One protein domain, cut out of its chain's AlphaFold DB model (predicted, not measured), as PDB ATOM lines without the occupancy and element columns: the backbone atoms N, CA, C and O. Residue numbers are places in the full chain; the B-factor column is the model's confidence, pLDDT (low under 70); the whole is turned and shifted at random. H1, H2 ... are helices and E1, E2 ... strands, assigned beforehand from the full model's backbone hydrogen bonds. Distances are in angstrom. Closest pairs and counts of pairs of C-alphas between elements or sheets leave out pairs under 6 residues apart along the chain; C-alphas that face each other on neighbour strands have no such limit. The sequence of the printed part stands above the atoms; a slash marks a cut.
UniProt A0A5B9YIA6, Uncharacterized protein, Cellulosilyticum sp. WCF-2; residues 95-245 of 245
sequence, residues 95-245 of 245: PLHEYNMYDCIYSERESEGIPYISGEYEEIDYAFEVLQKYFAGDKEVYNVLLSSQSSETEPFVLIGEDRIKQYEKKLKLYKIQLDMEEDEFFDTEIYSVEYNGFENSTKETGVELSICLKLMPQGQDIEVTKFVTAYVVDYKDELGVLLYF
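Overview. This is residues 95 to 245 of the 245 residues of an uncharacterized protein of Cellulosilyticum sp. WCF-2 (UniProt A0A5B9YIA6). A strongly twisted sheet of five strands curls round helix H1, which lies in its hollow with four of the strands close about it. Beyond the E7 edge, the small hairpin E2 and E3 packs on E7 through E2, and the long helix H3 runs on that same side of the body. The printed part has 151 residues, with three named helices and seven named strands in the order E1 H1 H2 E2 E3 H3 E4 E5 E6 E7. The large sheet runs E1 E4 E5 E6 E7, antiparallel throughout, and the class is mixed, helices and strands. The whole is compact, with a radius of gyration of the C-alphas of 15.7 A, and flat, spanning 44 by 43 by 21 A.

Arrangement. Edge strand E1, residues 103 to 107, is antiparallel to E4, residues 186 to 197, with N 105 and O 193 2.8 A apart. E4, E5, residues 206 to 217, E6, residues 224 to 234, and E7, residues 239 to 244, form a meander, each strand the antiparallel neighbour of the one before. Within hydrogen-bond range are N 191 and O 212 of hairpin E4 and E5, 2.8 A, N 211 and O 228 of hairpin E5 and E6, 2.8 A, and N 231 and O 242 of hairpin E6 and E7, 2.9 A. E4 bends by 60 degrees at residue 191 and E5 by 55 degrees at residue 210. The sheet curls round H1, residues 122 to 135; the closest C-alphas of H1 and E4 are those of Phe 135 and Phe 186, 5.9 A apart. H1 touches H2, residues 139 to 143, with its residues 130 to 134 alone, closest at the C-alphas of Lys 133 and Val 141, 6.0 A. In hairpin E2, residues 146 to 148, and E3, residues 156 to 158, N 147 and O 157 are 2.8 A apart; the closest C-alphas of E2 and E7 are those of Leu 146 and Leu 242, 4.9 A. H3, residues 161 to 177, and H1 are on one face of the sheet, in two layers, helices over a sheet; H3 is on it with 8 pairs of C-alphas within 10 A, at a height over the sheet of 10.0 A, its local plane fitted to just 6 C-alphas of the sheet. H1 and H3 are close but not clearly touching, the closest C-alphas being those of Phe 135 and Leu 171, 6.7 A. In H1 and H3 every O i to N i+4 pair is within hydrogen-bond range; H2 has 0 of 1, but 2 of 2 O i to N i+3 pairs.

Along the chain. E1 begins at C-alpha 103 (117.290, 100.037, 108.072) and measures 10.7 A from first to last C-alpha. H1 measures 19.9 A, H2 8.1 A, E2 6.8 A and E3 7.1 A. H3, 24.4 A, begins at C-alpha 161 (103.718, 95.914, 140.143). E4 measures 28.8 A, E5 31.7 A, E6 30.8 A and E7 16.8 A, ending at C-alpha 244 (113.401, 96.058, 126.618).

Size, cuts and confidence. The two C-alphas farthest apart are those of Thr 153 and Asp 221, 47.2 A. The printed part has no cut, and the link E1 to H1, 14 residues, is long. Mean pLDDT of the printed part is 88.3; residues 110 to 112 and 199 to 205 are under 70.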
ATOM      1  N   PRO A  95     107.211 106.063 104.751       83.25
ATOM      2  CA  PRO A  95     106.437 105.426 105.817       83.25
ATOM      3  C   PRO A  95     107.199 104.270 106.490       83.25
ATOM      4  O   PRO A  95     107.874 103.508 105.804       83.25
ATOM      5  N   LEU A  96     107.053 104.078 107.811       83.44
ATOM      6  CA  LEU A  96     107.806 103.047 108.559       83.44
ATOM      7  C   LEU A  96     107.689 101.639 107.959       83.44
ATOM      8  O   LEU A  96     108.673 100.913 107.871       83.44
ATOM      9  N   HIS A  97     106.500 101.268 107.490       79.75
ATOM     10  CA  HIS A  97     106.241  99.953 106.901       79.75
ATOM     11  C   HIS A  97     106.929  99.722 105.542       79.75
ATOM     12  O   HIS A  97     106.916  98.595 105.048       79.75
ATOM     13  N   GLU A  98     107.507 100.758 104.928       83.56
ATOM     14  CA  GLU A  98     108.294 100.650 103.695       83.56
ATOM     15  C   GLU A  98     109.802 100.472 103.956       83.56
ATOM     16  O   GLU A  98     110.541 100.140 103.026       83.56
ATOM     17  N   TYR A  99     110.267 100.640 105.200       86.06
ATOM     18  CA  TYR A  99     111.644 100.320 105.579       86.06
ATOM     19  C   TYR A  99     111.880  98.805 105.592       86.06
ATOM     20  O   TYR A  99     110.993  98.008 105.916       86.06
ATOM     21  N   ASN A 100     113.102  98.383 105.273       86.81
ATOM     22  CA  ASN A 100     113.538  97.012 105.509       86.81
ATOM     23  C   ASN A 100     113.986  96.853 106.959       86.81
ATOM     24  O   ASN A 100     114.466  97.789 107.593       86.81
ATOM     25  N   MET A 101     113.871  95.632 107.474       87.06
ATOM     26  CA  MET A 101     114.435  95.293 108.775       87.06
ATOM     27  C   MET A 101     115.933  95.634 108.810       87.06
ATOM     28  O   MET A 101     116.678  95.260 107.900       87.06
ATOM     29  N   TYR A 102     116.340  96.294 109.890       87.44
ATOM     30  CA  TYR A 102     117.655  96.871 110.169       87.44
ATOM     31  C   TYR A 102     118.014  98.125 109.367       87.44
ATOM     32  O   TYR A 102     119.166  98.565 109.390       87.44
ATOM     33  N   ASP A 103     117.054  98.729 108.665       89.19
ATOM     34  CA  ASP A 103     117.290 100.037 108.072       89.19
ATOM     35  C   ASP A 103     117.370 101.106 109.172       89.19
ATOM     36  O   ASP A 103     116.541 101.195 110.086       89.19
ATOM     37  N   CYS A 104     118.387 101.953 109.051       89.44
ATOM     38  CA  CYS A 104     118.601 103.080 109.939       89.44
ATOM     39  C   CYS A 104     117.707 104.257 109.522       89.44
ATOM     40  O   CYS A 104     117.816 104.780 108.409       89.44
ATOM     41  N   ILE A 105     116.824 104.682 110.425       91.44
ATOM     42  CA  ILE A 105     115.922 105.821 110.216       91.44
ATOM     43  C   ILE A 105     116.639 107.123 110.581       91.44
ATOM     44  O   ILE A 105     116.601 108.077 109.796       91.44
ATOM     45  N   TYR A 106     117.319 107.112 111.735       92.75
ATOM     46  CA  TYR A 106     118.103 108.212 112.303       92.75
ATOM     47  C   TYR A 106     119.459 107.717 112.806       92.75
ATOM     48  O   TYR A 106     119.541 106.638 113.392       92.75
ATOM     49  N   SER A 107     120.512 108.517 112.639       90.50
ATOM     50  CA  SER A 107     121.850 108.245 113.175       90.50
ATOM     51  C   SER A 107     122.717 109.496 113.167       90.50
ATOM     52  O   SER A 107     122.974 110.071 112.113       90.50
ATOM     53  N   GLU A 108     123.258 109.860 114.326       84.12
ATOM     54  CA  GLU A 108     124.274 110.914 114.460       84.12
ATOM     55  C   GLU A 108     125.712 110.417 114.228       84.12
ATOM     56  O   GLU A 108     126.683 111.162 114.355       84.12
ATOM     57  N   ARG A 109     125.878 109.127 113.925       70.06
ATOM     58  CA  ARG A 109     127.171 108.431 113.920       70.06
ATOM     59  C   ARG A 109     128.004 108.706 112.656       70.06
ATOM     60  O   ARG A 109     129.172 108.321 112.604       70.06
ATOM     61  N   GLU A 110     127.432 109.368 111.649       60.81
ATOM     62  CA  GLU A 110     128.032 109.562 110.325       60.81
ATOM     63  C   GLU A 110     128.246 111.045 109.985       60.81
ATOM     64  O   GLU A 110     127.557 111.927 110.491       60.81
ATOM     65  N   SER A 111     129.202 111.340 109.096       53.88
ATOM     66  CA  SER A 111     129.507 112.709 108.635       53.88
ATOM     67  C   SER A 111     128.348 113.392 107.895       53.88
ATOM     68  O   SER A 111     128.373 114.604 107.716       53.88
ATOM     69  N   GLU A 112     127.347 112.612 107.484       61.03
ATOM     70  CA  GLU A 112     126.066 113.037 106.909       61.03
ATOM     71  C   GLU A 112     124.909 112.465 107.743       61.03
ATOM     72  O   GLU A 112     123.925 111.969 107.202       61.03
ATOM     73  N   GLY A 113     125.077 112.454 109.070       74.00
ATOM     74  CA  GLY A 113     124.112 111.882 109.999       74.00
ATOM     75  C   GLY A 113     122.684 112.342 109.712       74.00
ATOM     76  O   GLY A 113     122.443 113.478 109.300       74.00
ATOM     77  N   ILE A 114     121.741 111.433 109.916       88.12
ATOM     78  CA  ILE A 114     120.319 111.680 109.731       88.12
ATOM     79  C   ILE A 114     119.761 112.024 111.116       88.12
ATOM     80  O   ILE A 114     119.533 111.100 111.904       88.12
ATOM     81  N   PRO A 115     119.609 113.314 111.468       89.56
ATOM     82  CA  PRO A 115     119.179 113.693 112.806       89.56
ATOM     83  C   PRO A 115     117.730 113.274 113.031       89.56
ATOM     84  O   PRO A 115     116.934 113.232 112.091       89.56
ATOM     85  N   TYR A 116     117.386 113.014 114.289       91.50
ATOM     86  CA  TYR A 116     115.991 112.878 114.686       91.50
ATOM     87  C   TYR A 116     115.228 114.184 114.427       91.50
ATOM     88  O   TYR A 116     115.706 115.276 114.752       91.50
ATOM     89  N   ILE A 117     114.027 114.069 113.858       90.94
ATOM     90  CA  ILE A 117     113.125 115.192 113.602       90.94
ATOM     91  C   ILE A 117     111.759 114.842 114.189       90.94
ATOM     92  O   ILE A 117     111.076 113.934 113.722       90.94
ATOM     93  N   SER A 118     111.349 115.598 115.207       91.69
ATOM     94  CA  SER A 118     110.036 115.433 115.834       91.69
ATOM     95  C   SER A 118     108.904 115.675 114.832       91.69
ATOM     96  O   SER A 118     108.930 116.644 114.066       91.69
ATOM     97  N   GLY A 119     107.898 114.804 114.859       91.06
ATOM     98  CA  GLY A 119     106.716 114.846 114.007       91.06
ATOM     99  C   GLY A 119     106.846 114.085 112.687       91.06
ATOM    100  O   GLY A 119     105.875 114.059 111.931       91.06
ATOM    101  N   GLU A 120     108.001 113.484 112.374       91.12
ATOM    102  CA  GLU A 120     108.147 112.659 111.163       91.12
ATOM    103  C   GLU A 120     107.486 111.281 111.306       91.12
ATOM    104  O   GLU A 120     106.867 110.806 110.353       91.12
ATOM    105  N   TYR A 121     107.587 110.663 112.488       93.19
ATOM    106  CA  TYR A 121     107.069 109.322 112.766       93.19
ATOM    107  C   TYR A 121     106.416 109.274 114.146       93.19
ATOM    108  O   TYR A 121     107.101 109.385 115.164       93.19
ATOM    109  N   GLU A 122     105.100 109.064 114.175       93.25
ATOM    110  CA  GLU A 122     104.300 109.052 115.404       93.25
ATOM    111  C   GLU A 122     104.789 107.990 116.398       93.25
ATOM    112  O   GLU A 122     104.902 108.257 117.591       93.25
ATOM    113  N   GLU A 123     105.148 106.800 115.918       93.88
ATOM    114  CA  GLU A 123     105.589 105.697 116.768       93.88
ATOM    115  C   GLU A 123     106.967 105.955 117.390       93.88
ATOM    116  O   GLU A 123     107.204 105.582 118.540       93.88
ATOM    117  N   ILE A 124     107.869 106.625 116.660       96.19
ATOM    118  CA  ILE A 124     109.180 107.018 117.195       96.19
ATOM    119  C   ILE A 124     109.001 108.121 118.236       96.19
ATOM    120  O   ILE A 124     109.579 108.025 119.318       96.19
ATOM    121  N   ASP A 125     108.185 109.133 117.935       96.81
ATOM    122  CA  ASP A 125     107.886 110.226 118.863       96.81
ATOM    123  C   ASP A 125     107.257 109.697 120.153       96.81
ATOM    124  O   ASP A 125     107.684 110.061 121.249       96.81
ATOM    125  N   TYR A 126     106.297 108.780 120.029       97.25
ATOM    126  CA  TYR A 126     105.641 108.146 121.162       97.25
ATOM    127  C   TYR A 126     106.622 107.323 122.006       97.25
ATOM    128  O   TYR A 126     106.691 107.496 123.226       97.25
ATOM    129  N   ALA A 127     107.422 106.450 121.380       97.56
ATOM    130  CA  ALA A 127     108.429 105.667 122.095       97.56
ATOM    131  C   ALA A 127     109.440 106.571 122.810       97.56
ATOM    132  O   ALA A 127     109.814 106.303 123.955       97.56
ATOM    133  N   PHE A 128     109.856 107.655 122.154       97.69
ATOM    134  CA  PHE A 128     110.772 108.615 122.739       97.69
ATOM    135  C   PHE A 128     110.148 109.327 123.934       97.69
ATOM    136  O   PHE A 128     110.750 109.297 125.000       97.69
ATOM    137  N   GLU A 129     108.934 109.871 123.816       97.56
ATOM    138  CA  GLU A 129     108.224 110.531 124.921       97.56
ATOM    139  C   GLU A 129     108.110 109.613 126.149       97.56
ATOM    140  O   GLU A 129     108.374 110.034 127.280       97.56
ATOM    141  N   VAL A 130     107.765 108.339 125.939       97.75
ATOM    142  CA  VAL A 130     107.707 107.345 127.018       97.75
ATOM    143  C   VAL A 130     109.080 107.154 127.666       97.75
ATOM    144  O   VAL A 130     109.180 107.121 128.894       97.75
ATOM    145  N   LEU A 131     110.149 107.061 126.872       97.38
ATOM    146  CA  LEU A 131     111.512 106.947 127.391       97.38
ATOM    147  C   LEU A 131     111.929 108.201 128.169       97.38
ATOM    148  O   LEU A 131     112.480 108.061 129.261       97.38
ATOM    149  N   GLN A 132     111.612 109.401 127.677       96.19
ATOM    150  CA  GLN A 132     111.878 110.655 128.389       96.19
ATOM    151  C   GLN A 132     111.192 110.660 129.759       96.19
ATOM    152  O   GLN A 132     111.842 110.917 130.770       96.19
ATOM    153  N   LYS A 133     109.901 110.300 129.821       96.31
ATOM    154  CA  LYS A 133     109.149 110.196 131.084       96.31
ATOM    155  C   LYS A 133     109.750 109.161 132.031       96.31
ATOM    156  O   LYS A 133     109.905 109.433 133.221       96.31
ATOM    157  N   TYR A 134     110.135 107.995 131.510       96.38
ATOM    158  CA  TYR A 134     110.787 106.953 132.302       96.38
ATOM    159  C   TYR A 134     112.105 107.441 132.915       96.38
ATOM    160  O   TYR A 134     112.304 107.301 134.122       96.38
ATOM    161  N   PHE A 135     112.987 108.050 132.121       95.06
ATOM    162  CA  PHE A 135     114.263 108.564 132.620       95.06
ATOM    163  C   PHE A 135     114.097 109.808 133.506       95.06
ATOM    164  O   PHE A 135     114.879 110.007 134.434       95.06
ATOM    165  N   ALA A 136     113.028 110.582 133.326       92.94
ATOM    166  CA  ALA A 136     112.631 111.636 134.254       92.94
ATOM    167  C   ALA A 136     112.034 111.097 135.576       92.94
ATOM    168  O   ALA A 136     111.744 111.876 136.479       92.94
ATOM    169  N   GLY A 137     111.839 109.783 135.730       91.44
ATOM    170  CA  GLY A 137     111.238 109.200 136.934       91.44
ATOM    171  C   GLY A 137     109.748 109.520 137.104       91.44
ATOM    172  O   GLY A 137     109.225 109.443 138.219       91.44
ATOM    173  N   ASP A 138     109.060 109.879 136.019       95.00
ATOM    174  CA  ASP A 138     107.622 110.118 136.026       95.00
ATOM    175  C   ASP A 138     106.865 108.789 136.156       95.00
ATOM    176  O   ASP A 138     106.952 107.904 135.306       95.00
ATOM    177  N   LYS A 139     106.085 108.652 137.231       94.06
ATOM    178  CA  LYS A 139     105.321 107.434 137.528       94.06
ATOM    179  C   LYS A 139     104.138 107.224 136.588       94.06
ATOM    180  O   LYS A 139     103.657 106.096 136.485       94.06
ATOM    181  N   GLU A 140     103.662 108.268 135.909       95.19
ATOM    182  CA  GLU A 140     102.559 108.149 134.952       95.19
ATOM    183  C   GLU A 140     102.945 107.305 133.730       95.19
ATOM    184  O   GLU A 140     102.068 106.701 133.111       95.19
ATOM    185  N   VAL A 141     104.247 107.162 133.447       96.00
ATOM    186  CA  VAL A 141     104.765 106.317 132.360       96.00
ATOM    187  C   VAL A 141     104.285 104.866 132.467       96.00
ATOM    188  O   VAL A 141     104.013 104.209 131.466       96.00
ATOM    189  N   TYR A 142     104.100 104.354 133.685       95.88
ATOM    190  CA  TYR A 142     103.695 102.965 133.906       95.88
ATOM    191  C   TYR A 142     102.247 102.677 133.492       95.88
ATOM    192  O   TYR A 142     101.883 101.511 133.355       95.88
ATOM    193  N   ASN A 143     101.438 103.712 133.243       94.38
ATOM    194  CA  ASN A 143     100.070 103.562 132.744       94.38
ATOM    195  C   ASN A 143     100.009 103.223 131.249       94.38
ATOM    196  O   ASN A 143      98.944 102.845 130.771       94.38
ATOM    197  N   VAL A 144     101.127 103.356 130.528       94.62
ATOM    198  CA  VAL A 144     101.207 103.086 129.084       94.62
ATOM    199  C   VAL A 144     102.177 101.957 128.727       94.62
ATOM    200  O   VAL A 144     102.182 101.471 127.594       94.62
ATOM    201  N   LEU A 145     102.981 101.499 129.694       96.06
ATOM    202  CA  LEU A 145     103.876 100.364 129.497       96.06
ATOM    203  C   LEU A 145     103.109  99.044 129.496       96.06
ATOM    204  O   LEU A 145     102.316  98.738 130.392       96.06
ATOM    205  N   LEU A 146     103.430  98.218 128.509       94.12
ATOM    206  CA  LEU A 146     102.828  96.917 128.292       94.12
ATOM    207  C   LEU A 146     103.807  95.777 128.602       94.12
ATOM    208  O   LEU A 146     105.027  95.934 128.642       94.12
ATOM    209  N   SER A 147     103.243  94.594 128.814       91.00
ATOM    210  CA  SER A 147     103.930  93.309 128.835       91.00
ATOM    211  C   SER A 147     103.235  92.373 127.859       91.00
ATOM    212  O   SER A 147     102.004  92.360 127.766       91.00
ATOM    213  N   SER A 148     104.019  91.531 127.192       86.75
ATOM    214  CA  SER A 148     103.475  90.443 126.391       86.75
ATOM    215  C   SER A 148     102.821  89.381 127.285       86.75
ATOM    216  O   SER A 148     103.247  89.131 128.419       86.75
ATOM    217  N   GLN A 149     101.761  88.762 126.772       81.62
ATOM    218  CA  GLN A 149     101.108  87.588 127.344       81.62
ATOM    219  C   GLN A 149     100.969  86.495 126.291       81.62
ATOM    220  O   GLN A 149     100.812  86.758 125.104       81.62
ATOM    221  N   SER A 150     100.930  85.241 126.738       78.25
ATOM    222  CA  SER A 150     100.748  84.071 125.866       78.25
ATOM    223  C   SER A 150      99.319  83.914 125.312       78.25
ATOM    224  O   SER A 150      98.938  82.820 124.901       78.25
ATOM    225  N   SER A 151      98.503  84.968 125.340       77.06
ATOM    226  CA  SER A 151      97.121  84.948 124.868       77.06
ATOM    227  C   SER A 151      97.062  85.308 123.387       77.06
ATOM    228  O   SER A 151      97.527  86.364 122.964       77.06
ATOM    229  N   GLU A 152      96.442  84.446 122.580       73.50
ATOM    230  CA  GLU A 152      96.244  84.720 121.154       73.50
ATOM    231  C   GLU A 152      95.229  85.845 120.905       73.50
ATOM    232  O   GLU A 152      95.289  86.490 119.859       73.50
ATOM    233  N   THR A 153      94.300  86.101 121.828       74.12
ATOM    234  CA  THR A 153      93.246  87.118 121.660       74.12
ATOM    235  C   THR A 153      93.590  88.451 122.315       74.12
ATOM    236  O   THR A 153      93.158  89.487 121.827       74.12
ATOM    237  N   GLU A 154      94.379  88.430 123.387       79.81
ATOM    238  CA  GLU A 154      94.827  89.620 124.121       79.81
ATOM    239  C   GLU A 154      96.338  89.510 124.372       79.81
ATOM    240  O   GLU A 154      96.760  89.168 125.477       79.81
ATOM    241  N   PRO A 155      97.169  89.733 123.338       81.62
ATOM    242  CA  PRO A 155      98.611  89.489 123.419       81.62
ATOM    243  C   PRO A 155      99.351  90.468 124.339       81.62
ATOM    244  O   PRO A 155     100.497  90.205 124.699       81.62
ATOM    245  N   PHE A 156      98.709  91.567 124.748       88.69
ATOM    246  CA  PHE A 156      99.310  92.614 125.569       88.69
ATOM    247  C   PHE A 156      98.435  92.967 126.767       88.69
ATOM    248  O   PHE A 156      97.207  93.029 126.673       88.69
ATOM    249  N   VAL A 157      99.084  93.268 127.887       91.94
ATOM    250  CA  VAL A 157      98.458  93.881 129.062       91.94
ATOM    251  C   VAL A 157      99.352  94.967 129.629       91.94
ATOM    252  O   VAL A 157     100.557  94.944 129.402       91.94
ATOM    253  N   LEU A 158      98.783  95.855 130.439       93.88
ATOM    254  CA  LEU A 158      99.570  96.772 131.259       93.88
ATOM    255  C   LEU A 158     100.516  96.006 132.189       93.88
ATOM    256  O   LEU A 158     100.174  94.936 132.709       93.88
ATOM    257  N   ILE A 159     101.706  96.560 132.404       94.19
ATOM    258  CA  ILE A 159     102.682  95.975 133.321       94.19
ATOM    259  C   ILE A 159     102.129  95.878 134.752       94.19
ATOM    260  O   ILE A 159     101.410  96.750 135.235       94.19
ATOM    261  N   GLY A 160     102.475  94.795 135.450       92.94
ATOM    262  CA  GLY A 160     102.149  94.618 136.867       92.94
ATOM    263  C   GLY A 160     103.173  95.269 137.804       92.94
ATOM    264  O   GLY A 160     104.268  95.646 137.383       92.94
ATOM    265  N   GLU A 161     102.856  95.319 139.102       93.88
ATOM    266  CA  GLU A 161     103.718  95.914 140.143       93.88
ATOM    267  C   GLU A 161     105.149  95.355 140.156       93.88
ATOM    268  O   GLU A 161     106.105  96.096 140.376       93.88
ATOM    269  N   ASP A 162     105.321  94.058 139.894       92.69
ATOM    270  CA  ASP A 162     106.647  93.434 139.881       92.69
ATOM    271  C   ASP A 162     107.529  93.967 138.745       92.69
ATOM    272  O   ASP A 162     108.734  94.142 138.926       92.69
ATOM    273  N   ARG A 163     106.937  94.275 137.584       91.75
ATOM    274  CA  ARG A 163     107.646  94.901 136.459       91.75
ATOM    275  C   ARG A 163     107.943  96.370 136.737       91.75
ATOM    276  O   ARG A 163     109.047  96.811 136.441       91.75
ATOM    277  N   ILE A 164     107.017  97.097 137.364       95.44
ATOM    278  CA  ILE A 164     107.246  98.487 137.795       95.44
ATOM    279  C   ILE A 164     108.476  98.564 138.709       95.44
ATOM    280  O   ILE A 164     109.396  99.328 138.431       95.44
ATOM    281  N   LYS A 165     108.571  97.691 139.721       93.81
ATOM    282  CA  LYS A 165     109.743  97.628 140.616       93.81
ATOM    283  C   LYS A 165     111.049  97.343 139.872       93.81
ATOM    284  O   LYS A 165     112.096  97.860 140.258       93.81
ATOM    285  N   GLN A 166     111.016  96.522 138.819       92.50
ATOM    286  CA  GLN A 166     112.197  96.265 137.985       92.50
ATOM    287  C   GLN A 166     112.637  97.523 137.227       92.50
ATOM    288  O   GLN A 166     113.832  97.809 137.193       92.50
ATOM    289  N   TYR A 167     111.692  98.283 136.669       93.56
ATOM    290  CA  TYR A 167     111.972  99.558 136.009       93.56
ATOM    291  C   TYR A 167     112.525 100.602 136.985       93.56
ATOM    292  O   TYR A 167     113.576 101.177 136.721       93.56
ATOM    293  N   GLU A 168     111.890 100.794 138.143       94.44
ATOM    294  CA  GLU A 168     112.371 101.723 139.177       94.44
ATOM    295  C   GLU A 168     113.790 101.360 139.646       94.44
ATOM    296  O   GLU A 168     114.669 102.218 139.748       94.44
ATOM    297  N   LYS A 169     114.053 100.063 139.858       91.81
ATOM    298  CA  LYS A 169     115.388  99.561 140.200       91.81
ATOM    299  C   LYS A 169     116.399  99.834 139.087       91.81
ATOM    300  O   LYS A 169     117.522 100.239 139.383       91.81
ATOM    301  N   LYS A 170     116.031  99.623 137.820       91.69
ATOM    302  CA  LYS A 170     116.928  99.860 136.682       91.69
ATOM    303  C   LYS A 170     117.263 101.345 136.531       91.69
ATOM    304  O   LYS A 170     118.434 101.675 136.375       91.69
ATOM    305  N   LEU A 171     116.276 102.230 136.677       93.12
ATOM    306  CA  LEU A 171     116.489 103.677 136.703       93.12
ATOM    307  C   LEU A 171     117.441 104.086 137.832       93.12
ATOM    308  O   LEU A 171     118.392 104.827 137.593       93.12
ATOM    309  N   LYS A 172     117.237 103.551 139.044       92.50
ATOM    310  CA  LYS A 172     118.132 103.808 140.179       92.50
ATOM    311  C   LYS A 172     119.571 103.379 139.878       92.50
ATOM    312  O   LYS A 172     120.499 104.125 140.166       92.50
ATOM    313  N   LEU A 173     119.762 102.212 139.261       90.56
ATOM    314  CA  LEU A 173     121.093 101.752 138.849       90.56
ATOM    315  C   LEU A 173     121.743 102.695 137.827       90.56
ATOM    316  O   LEU A 173     122.941 102.938 137.928       90.56
ATOM    317  N   TYR A 174     120.985 103.252 136.879       90.06
ATOM    318  CA  TYR A 174     121.530 104.237 135.942       90.06
ATOM    319  C   TYR A 174     121.962 105.531 136.636       90.06
ATOM    320  O   TYR A 174     123.025 106.047 136.307       90.06
ATOM    321  N   LYS A 175     121.188 106.024 137.611       91.44
ATOM    322  CA  LYS A 175     121.569 107.212 138.392       91.44
ATOM    323  C   LYS A 175     122.868 106.975 139.163       91.44
ATOM    324  O   LYS A 175     123.797 107.766 139.061       91.44
ATOM    325  N   ILE A 176     122.977 105.825 139.831       89.44
ATOM    326  CA  ILE A 176     124.192 105.426 140.554       89.44
ATOM    327  C   ILE A 176     125.403 105.351 139.610       89.44
ATOM    328  O   ILE A 176     126.474 105.840 139.952       89.44
ATOM    329  N   GLN A 177     125.242 104.780 138.408       86.12
ATOM    330  CA  GLN A 177     126.321 104.684 137.412       86.12
ATOM    331  C   GLN A 177     126.892 106.045 136.989       86.12
ATOM    332  O   GLN A 177     128.033 106.094 136.531       86.12
ATOM    333  N   LEU A 178     126.117 107.122 137.121       88.06
ATOM    334  CA  LEU A 178     126.511 108.479 136.750       88.06
ATOM    335  C   LEU A 178     126.799 109.390 137.954       88.06
ATOM    336  O   LEU A 178     126.932 110.593 137.758       88.06
ATOM    337  N   ASP A 179     126.912 108.842 139.174       88.06
ATOM    338  CA  ASP A 179     127.050 109.619 140.427       88.06
ATOM    339  C   ASP A 179     125.939 110.683 140.574       88.06
ATOM    340  O   ASP A 179     126.198 111.798 141.022       88.06
ATOM    341  N   MET A 180     124.711 110.344 140.154       90.88
ATOM    342  CA  MET A 180     123.544 111.227 140.238       90.88
ATOM    343  C   MET A 180     122.786 111.052 141.553       90.88
ATOM    344  O   MET A 180     122.598 109.932 142.037       90.88
ATOM    345  N   GLU A 181     122.262 112.158 142.074       89.06
ATOM    346  CA  GLU A 181     121.368 112.159 143.234       89.06
ATOM    347  C   GLU A 181     119.962 111.638 142.865       89.06
ATOM    348  O   GLU A 181     119.550 111.590 141.700       89.06
ATOM    349  N   GLU A 182     119.185 111.214 143.867       84.38
ATOM    350  CA  GLU A 182     117.879 110.574 143.640       84.38
ATOM    351  C   GLU A 182     116.862 111.508 142.956       84.38
ATOM    352  O   GLU A 182     116.031 111.035 142.175       84.38
ATOM    353  N   ASP A 183     116.942 112.815 143.209       87.06
ATOM    354  CA  ASP A 183     116.066 113.853 142.658       87.06
ATOM    355  C   ASP A 183     116.568 114.475 141.346       87.06
ATOM    356  O   ASP A 183     115.840 115.255 140.733       87.06
ATOM    357  N   GLU A 184     117.759 114.102 140.870       89.56
ATOM    358  CA  GLU A 184     118.275 114.554 139.576       89.56
ATOM    359  C   GLU A 184     117.601 113.830 138.405       89.56
ATOM    360  O   GLU A 184     117.199 112.666 138.500       89.56
ATOM    361  N   PHE A 185     117.502 114.519 137.269       89.25
ATOM    362  CA  PHE A 185     116.881 114.010 136.048       89.25
ATOM    363  C   PHE A 185     117.922 113.808 134.951       89.25
ATOM    364  O   PHE A 185     118.958 114.477 134.926       89.25
ATOM    365  N   PHE A 186     117.634 112.885 134.037       93.44
ATOM    366  CA  PHE A 186     118.404 112.755 132.808       93.44
ATOM    367  C   PHE A 186     117.825 113.686 131.743       93.44
ATOM    368  O   PHE A 186     116.623 113.647 131.480       93.44
ATOM    369  N   ASP A 187     118.686 114.449 131.083       92.69
ATOM    370  CA  ASP A 187     118.428 114.924 129.732       92.69
ATOM    371  C   ASP A 187     118.627 113.742 128.768       92.69
ATOM    372  O   ASP A 187     119.563 112.947 128.896       92.69
ATOM    373  N   THR A 188     117.714 113.603 127.808       93.56
ATOM    374  CA  THR A 188     117.696 112.479 126.865       93.56
ATOM    375  C   THR A 188     117.680 112.982 125.430       93.56
ATOM    376  O   THR A 188     116.832 113.804 125.082       93.56
ATOM    377  N   GLU A 189     118.542 112.430 124.585       93.19
ATOM    378  CA  GLU A 189     118.607 112.730 123.151       93.19
ATOM    379  C   GLU A 189     118.606 111.426 122.345       93.19
ATOM    380  O   GLU A 189     119.249 110.447 122.733       93.19
ATOM    381  N   ILE A 190     117.880 111.393 121.223       94.69
ATOM    382  CA  ILE A 190     117.956 110.272 120.280       94.69
ATOM    383  C   ILE A 190     119.283 110.357 119.540       94.69
ATOM    384  O   ILE A 190     119.520 111.276 118.768       94.69
ATOM    385  N   TYR A 191     120.108 109.334 119.717       93.19
ATOM    386  CA  TYR A 191     121.351 109.171 118.981       93.19
ATOM    387  C   TYR A 191     121.160 108.401 117.671       93.19
ATOM    388  O   TYR A 191     121.763 108.725 116.645       93.19
ATOM    389  N   SER A 192     120.336 107.351 117.694       94.62
ATOM    390  CA  SER A 192     119.963 106.606 116.491       94.62
ATOM    391  C   SER A 192     118.655 105.841 116.673       94.62
ATOM    392  O   SER A 192     118.319 105.434 117.784       94.62
ATOM    393  N   VAL A 193     117.960 105.587 115.566       95.69
ATOM    394  CA  VAL A 193     116.796 104.697 115.506       95.69
ATOM    395  C   VAL A 193     116.947 103.762 114.317       95.69
ATOM    396  O   VAL A 193     117.212 104.205 113.198       95.69
ATOM    397  N   GLU A 194     116.762 102.475 114.568       94.56
ATOM    398  CA  GLU A 194     116.755 101.420 113.561       94.56
ATOM    399  C   GLU A 194     115.411 100.691 113.596       94.56
ATOM    400  O   GLU A 194     114.855 100.431 114.666       94.56
ATOM    401  N   TYR A 195     114.877 100.391 112.415       93.06
ATOM    402  CA  TYR A 195     113.629  99.655 112.269       93.06
ATOM    403  C   TYR A 195     113.884  98.149 112.339       93.06
ATOM    404  O   TYR A 195     114.548  97.595 111.471       93.06
ATOM    405  N   ASN A 196     113.312  97.454 113.320       89.44
ATOM    406  CA  ASN A 196     113.488  96.006 113.480       89.44
ATOM    407  C   ASN A 196     112.360  95.182 112.836       89.44
ATOM    408  O   ASN A 196     112.353  93.956 112.934       89.44
ATOM    409  N   GLY A 197     111.407  95.821 112.152       85.00
ATOM    410  CA  GLY A 197     110.269  95.129 111.556       85.00
ATOM    411  C   GLY A 197     109.052  95.065 112.479       85.00
ATOM    412  O   GLY A 197     108.767  95.979 113.252       85.00
ATOM    413  N   PHE A 198     108.323  93.957 112.370       79.56
ATOM    414  CA  PHE A 198     107.104  93.665 113.118       79.56
ATOM    415  C   PHE A 198     107.366  92.457 114.034       79.56
ATOM    416  O   PHE A 198     107.804  91.418 113.534       79.56
ATOM    417  N   GLU A 199     107.055  92.553 115.337       61.91
ATOM    418  CA  GLU A 199     107.354  91.510 116.350       61.91
ATOM    419  C   GLU A 199     106.762  90.132 115.979       61.91
ATOM    420  O   GLU A 199     107.274  89.089 116.379       61.91
ATOM    421  N   ASN A 200     105.700  90.084 115.164       53.59
ATOM    422  CA  ASN A 200     105.172  88.838 114.621       53.59
ATOM    423  C   ASN A 200     104.581  89.022 113.219       53.59
ATOM    424  O   ASN A 200     103.604  89.741 113.027       53.59
ATOM    425  N   SER A 201     105.073  88.238 112.257       46.88
ATOM    426  CA  SER A 201     104.625  88.162 110.850       46.88
ATOM    427  C   SER A 201     103.147  87.789 110.625       46.88
ATOM    428  O   SER A 201     102.720  87.580 109.492       46.88
ATOM    429  N   THR A 202     102.355  87.673 111.693       45.25
ATOM    430  CA  THR A 202     100.928  87.321 111.653       45.25
ATOM    431  C   THR A 202     100.009  88.405 112.213       45.25
ATOM    432  O   THR A 202      98.796  88.286 112.050       45.25
ATOM    433  N   LYS A 203     100.546  89.460 112.843       52.34
ATOM    434  CA  LYS A 203      99.757  90.577 113.377       52.34
ATOM    435  C   LYS A 203     100.494  91.890 113.135       52.34
ATOM    436  O   LYS A 203     101.425  92.224 113.853       52.34
ATOM    437  N   GLU A 204     100.042  92.628 112.128       55.03
ATOM    438  CA  GLU A 204     100.465  93.996 111.783       55.03
ATOM    439  C   GLU A 204      99.999  95.024 112.841       55.03
ATOM    440  O   GLU A 204      99.437  96.058 112.502       55.03
ATOM    441  N   THR A 205     100.125  94.726 114.138       69.94
ATOM    442  CA  THR A 205      99.549  95.559 115.214       69.94
ATOM    443  C   THR A 205     100.551  96.515 115.861       69.94
ATOM    444  O   THR A 205     100.202  97.160 116.845       69.94
ATOM    445  N   GLY A 206     101.785  96.598 115.357       84.25
ATOM    446  CA  GLY A 206     102.802  97.489 115.914       84.25
ATOM    447  C   GLY A 206     104.145  97.453 115.195       84.25
ATOM    448  O   GLY A 206     104.331  96.667 114.278       84.25
ATOM    449  N   VAL A 207     105.087  98.278 115.634       90.69
ATOM    450  CA  VAL A 207     106.426  98.460 115.058       90.69
ATOM    451  C   VAL A 207     107.485  98.190 116.120       90.69
ATOM    452  O   VAL A 207     107.381  98.675 117.248       90.69
ATOM    453  N   GLU A 208     108.502  97.402 115.780       93.19
ATOM    454  CA  GLU A 208     109.672  97.207 116.632       93.19
ATOM    455  C   GLU A 208     110.802  98.153 116.209       93.19
ATOM    456  O   GLU A 208     111.173  98.229 115.034       93.19
ATOM    457  N   LEU A 209     111.355  98.873 117.180       95.50
ATOM    458  CA  LEU A 209     112.384  99.888 117.000       95.50
ATOM    459  C   LEU A 209     113.557  99.612 117.943       95.50
ATOM    460  O   LEU A 209     113.363  99.427 119.145       95.50
ATOM    461  N   SER A 210     114.782  99.662 117.426       96.25
ATOM    462  CA  SER A 210     115.986  99.791 118.253       96.25
ATOM    463  C   SER A 210     116.311 101.271 118.415       96.25
ATOM    464  O   SER A 210     116.755 101.920 117.466       96.25
ATOM    465  N   ILE A 211     116.106 101.814 119.613       97.00
ATOM    466  CA  ILE A 211     116.366 103.218 119.936       97.00
ATOM    467  C   ILE A 211     117.650 103.308 120.752       97.00
ATOM    468  O   ILE A 211     117.795 102.697 121.809       97.00
ATOM    469  N   CYS A 212     118.590 104.097 120.258       95.75
ATOM    470  CA  CYS A 212     119.811 104.444 120.953       95.75
ATOM    471  C   CYS A 212     119.663 105.858 121.512       95.75
ATOM    472  O   CYS A 212     119.468 106.807 120.753       95.75
ATOM    473  N   LEU A 213     119.746 105.995 122.830       94.69
ATOM    474  CA  LEU A 213     119.621 107.259 123.542       94.69
ATOM    475  C   LEU A 213     120.965 107.678 124.121       94.69
ATOM    476  O   LEU A 213     121.665 106.852 124.707       94.69
ATOM    477  N   LYS A 214     121.278 108.966 124.044       93.75
ATOM    478  CA  LYS A 214     122.213 109.605 124.969       93.75
ATOM    479  C   LYS A 214     121.453 109.992 126.228       93.75
ATOM    480  O   LYS A 214     120.392 110.610 126.148       93.75
ATOM    481  N   LEU A 215     122.006 109.626 127.374       93.94
ATOM    482  CA  LEU A 215     121.536 110.023 128.691       93.94
ATOM    483  C   LEU A 215     122.607 110.896 129.333       93.94
ATOM    484  O   LEU A 215     123.752 110.458 129.467       93.94
ATOM    485  N   MET A 216     122.230 112.099 129.739       93.56
ATOM    486  CA  MET A 216     123.115 113.072 130.374       93.56
ATOM    487  C   MET A 216     122.485 113.509 131.693       93.56
ATOM    488  O   MET A 216     121.294 113.811 131.701       93.56
ATOM    489  N   PRO A 217     123.213 113.557 132.820       92.31
ATOM    490  CA  PRO A 217     122.707 114.239 134.003       92.31
ATOM    491  C   PRO A 217     122.405 115.695 133.646       92.31
ATOM    492  O   PRO A 217     123.206 116.342 132.967       92.31
ATOM    493  N   GLN A 218     121.262 116.211 134.094       86.88
ATOM    494  CA  GLN A 218     120.816 117.535 133.683       86.88
ATOM    495  C   GLN A 218     121.876 118.616 133.949       86.88
ATOM    496  O   GLN A 218     122.325 118.816 135.079       86.88
ATOM    497  N   GLY A 219     122.265 119.337 132.894       81.81
ATOM    498  CA  GLY A 219     123.266 120.405 132.974       81.81
ATOM    499  C   GLY A 219     124.722 119.939 133.117       81.81
ATOM    500  O   GLY A 219     125.574 120.755 133.474       81.81
ATOM    501  N   GLN A 220     125.016 118.664 132.845       84.31
ATOM    502  CA  GLN A 220     126.373 118.118 132.802       84.31
ATOM    503  C   GLN A 220     126.763 117.663 131.386       84.31
ATOM    504  O   GLN A 220     125.938 117.145 130.644       84.31
ATOM    505  N   ASP A 221     128.052 117.775 131.044       83.06
ATOM    506  CA  ASP A 221     128.610 117.357 129.741       83.06
ATOM    507  C   ASP A 221     129.041 115.871 129.716       83.06
ATOM    508  O   ASP A 221     129.853 115.452 128.888       83.06
ATOM    509  N   ILE A 222     128.560 115.068 130.670       84.62
ATOM    510  CA  ILE A 222     128.837 113.630 130.741       84.62
ATOM    511  C   ILE A 222     127.651 112.900 130.124       84.62
ATOM    512  O   ILE A 222     126.528 113.041 130.596       84.62
ATOM    513  N   GLU A 223     127.909 112.079 129.109       87.88
ATOM    514  CA  GLU A 223     126.885 111.262 128.464       87.88
ATOM    515  C   GLU A 223     127.185 109.767 128.595       87.88
ATOM    516  O   GLU A 223     128.337 109.323 128.560       87.88
ATOM    517  N   VAL A 224     126.123 108.973 128.702       89.62
ATOM    518  CA  VAL A 224     126.162 107.531 128.454       89.62
ATOM    519  C   VAL A 224     125.132 107.163 127.412       89.62
ATOM    520  O   VAL A 224     124.012 107.665 127.401       89.62
ATOM    521  N   THR A 225     125.501 106.233 126.547       91.12
ATOM    522  CA  THR A 225     124.594 105.719 125.532       91.12
ATOM    523  C   THR A 225     123.850 104.493 126.054       91.12
ATOM    524  O   THR A 225     124.458 103.606 126.660       91.12
ATOM    525  N   LYS A 226     122.539 104.408 125.807       92.69
ATOM    526  CA  LYS A 226     121.714 103.234 126.116       92.69
ATOM    527  C   LYS A 226     120.917 102.797 124.900       92.69
ATOM    528  O   LYS A 226     120.295 103.612 124.231       92.69
ATOM    529  N   PHE A 227     120.918 101.493 124.664       93.19
ATOM    530  CA  PHE A 227     120.078 100.855 123.663       93.19
ATOM    531  C   PHE A 227     118.809 100.349 124.335       93.19
ATOM    532  O   PHE A 227     118.878  99.705 125.382       93.19
ATOM    533  N   VAL A 228     117.668 100.654 123.732       95.81
ATOM    534  CA  VAL A 228     116.358 100.187 124.163       95.81
ATOM    535  C   VAL A 228     115.620  99.670 122.943       95.81
ATOM    536  O   VAL A 228     115.487 100.380 121.948       95.81
ATOM    537  N   THR A 229     115.117  98.445 123.020       95.75
ATOM    538  CA  THR A 229     114.145  97.963 122.042       95.75
ATOM    539  C   THR A 229     112.762  98.410 122.497       95.75
ATOM    540  O   THR A 229     112.320  98.053 123.592       95.75
ATOM    541  N   ALA A 230     112.097  99.208 121.670       95.88
ATOM    542  CA  ALA A 230     110.734  99.662 121.879       95.88
ATOM    543  C   ALA A 230     109.819  98.969 120.873       95.88
ATOM    544  O   ALA A 230     110.022  99.076 119.666       95.88
ATOM    545  N   TYR A 231     108.806  98.271 121.372       94.00
ATOM    546  CA  TYR A 231     107.752  97.717 120.537       94.00
ATOM    547  C   TYR A 231     106.466  98.505 120.761       94.00
ATOM    548  O   TYR A 231     105.833  98.386 121.812       94.00
ATOM    549  N   VAL A 232     106.137  99.358 119.793       94.25
ATOM    550  CA  VAL A 232     105.000 100.282 119.842       94.25
ATOM    551  C   VAL A 232     103.815  99.628 119.154       94.25
ATOM    552  O   VAL A 232     103.935  99.193 118.013       94.25
ATOM    553  N   VAL A 233     102.680  99.543 119.838       91.69
ATOM    554  CA  VAL A 233     101.488  98.828 119.375       91.69
ATOM    555  C   VAL A 233     100.237  99.673 119.543       91.69
ATOM    556  O   VAL A 233     100.155 100.492 120.457       91.69
ATOM    557  N   ASP A 234      99.228  99.406 118.718       88.88
ATOM    558  CA  ASP A 234      97.864  99.839 119.011       88.88
ATOM    559  C   ASP A 234      97.274  98.931 120.107       88.88
ATOM    560  O   ASP A 234      97.097  97.718 119.941       88.88
ATOM    561  N   TYR A 235      97.009  99.525 121.264       87.44
ATOM    562  CA  TYR A 235      96.430  98.901 122.436       87.44
ATOM    563  C   TYR A 235      95.147  99.628 122.834       87.44
ATOM    564  O   TYR A 235      95.170 100.651 123.510       87.44
ATOM    565  N   LYS A 236      94.003  99.020 122.493       87.62
ATOM    566  CA  LYS A 236      92.662  99.547 122.808       87.62
ATOM    567  C   LYS A 236      92.404 100.934 122.199       87.62
ATOM    568  O   LYS A 236      91.856 101.794 122.883       87.62
ATOM    569  N   ASP A 237      92.743 101.101 120.921       87.12
ATOM    570  CA  ASP A 237      92.559 102.342 120.156       87.12
ATOM    571  C   ASP A 237      93.466 103.501 120.638       87.12
ATOM    572  O   ASP A 237      93.214 104.668 120.334       87.12
ATOM    573  N   GLU A 238      94.522 103.183 121.395       90.12
ATOM    574  CA  GLU A 238      95.560 104.098 121.877       90.12
ATOM    575  C   GLU A 238      96.942 103.458 121.676       90.12
ATOM    576  O   GLU A 238      97.073 102.235 121.686       90.12
ATOM    577  N   LEU A 239      98.001 104.257 121.526       91.88
ATOM    578  CA  LEU A 239      99.357 103.707 121.487       91.88
ATOM    579  C   LEU A 239      99.763 103.182 122.869       91.88
ATOM    580  O   LEU A 239      99.548 103.839 123.891       91.88
ATOM    581  N   GLY A 240     100.394 102.013 122.883       93.81
ATOM    582  CA  GLY A 240     101.092 101.440 124.029       93.81
ATOM    583  C   GLY A 240     102.472 100.937 123.621       93.81
ATOM    584  O   GLY A 240     102.752 100.759 122.436       93.81
ATOM    585  N   VAL A 241     103.360 100.707 124.591       95.56
ATOM    586  CA  VAL A 241     104.735 100.285 124.282       95.56
ATOM    587  C   VAL A 241     105.276  99.247 125.252       95.56
ATOM    588  O   VAL A 241     105.079  99.322 126.466       95.56
ATOM    589  N   LEU A 242     105.990  98.266 124.708       94.56
ATOM    590  CA  LEU A 242     106.818  97.336 125.460       94.56
ATOM    591  C   LEU A 242     108.268  97.808 125.347       94.56
ATOM    592  O   LEU A 242     108.752  98.057 124.244       94.56
ATOM    593  N   LEU A 243     108.958  97.927 126.480       94.81
ATOM    594  CA  LEU A 243     110.355  98.353 126.522       94.81
ATOM    595  C   LEU A 243     111.257  97.213 126.991       94.81
ATOM    596  O   LEU A 243     111.007  96.583 128.022       94.81
ATOM    597  N   TYR A 244     112.348  96.999 126.264       91.00
ATOM    598  CA  TYR A 244     113.401  96.058 126.618       91.00
ATOM    599  C   TYR A 244     114.730  96.809 126.687       91.00
ATOM    600  O   TYR A 244     115.194  97.372 125.698       91.00
ATOM    601  N   PHE A 245     115.312  96.832 127.884       87.00
ATOM    602  CA  PHE A 245     116.547  97.540 128.228       87.00
ATOM    603  C   PHE A 245     117.696  96.568 128.482       87.00
ATOM    604  O   PHE A 245     117.387  95.454 128.965       87.00
TER     605      PHE A 245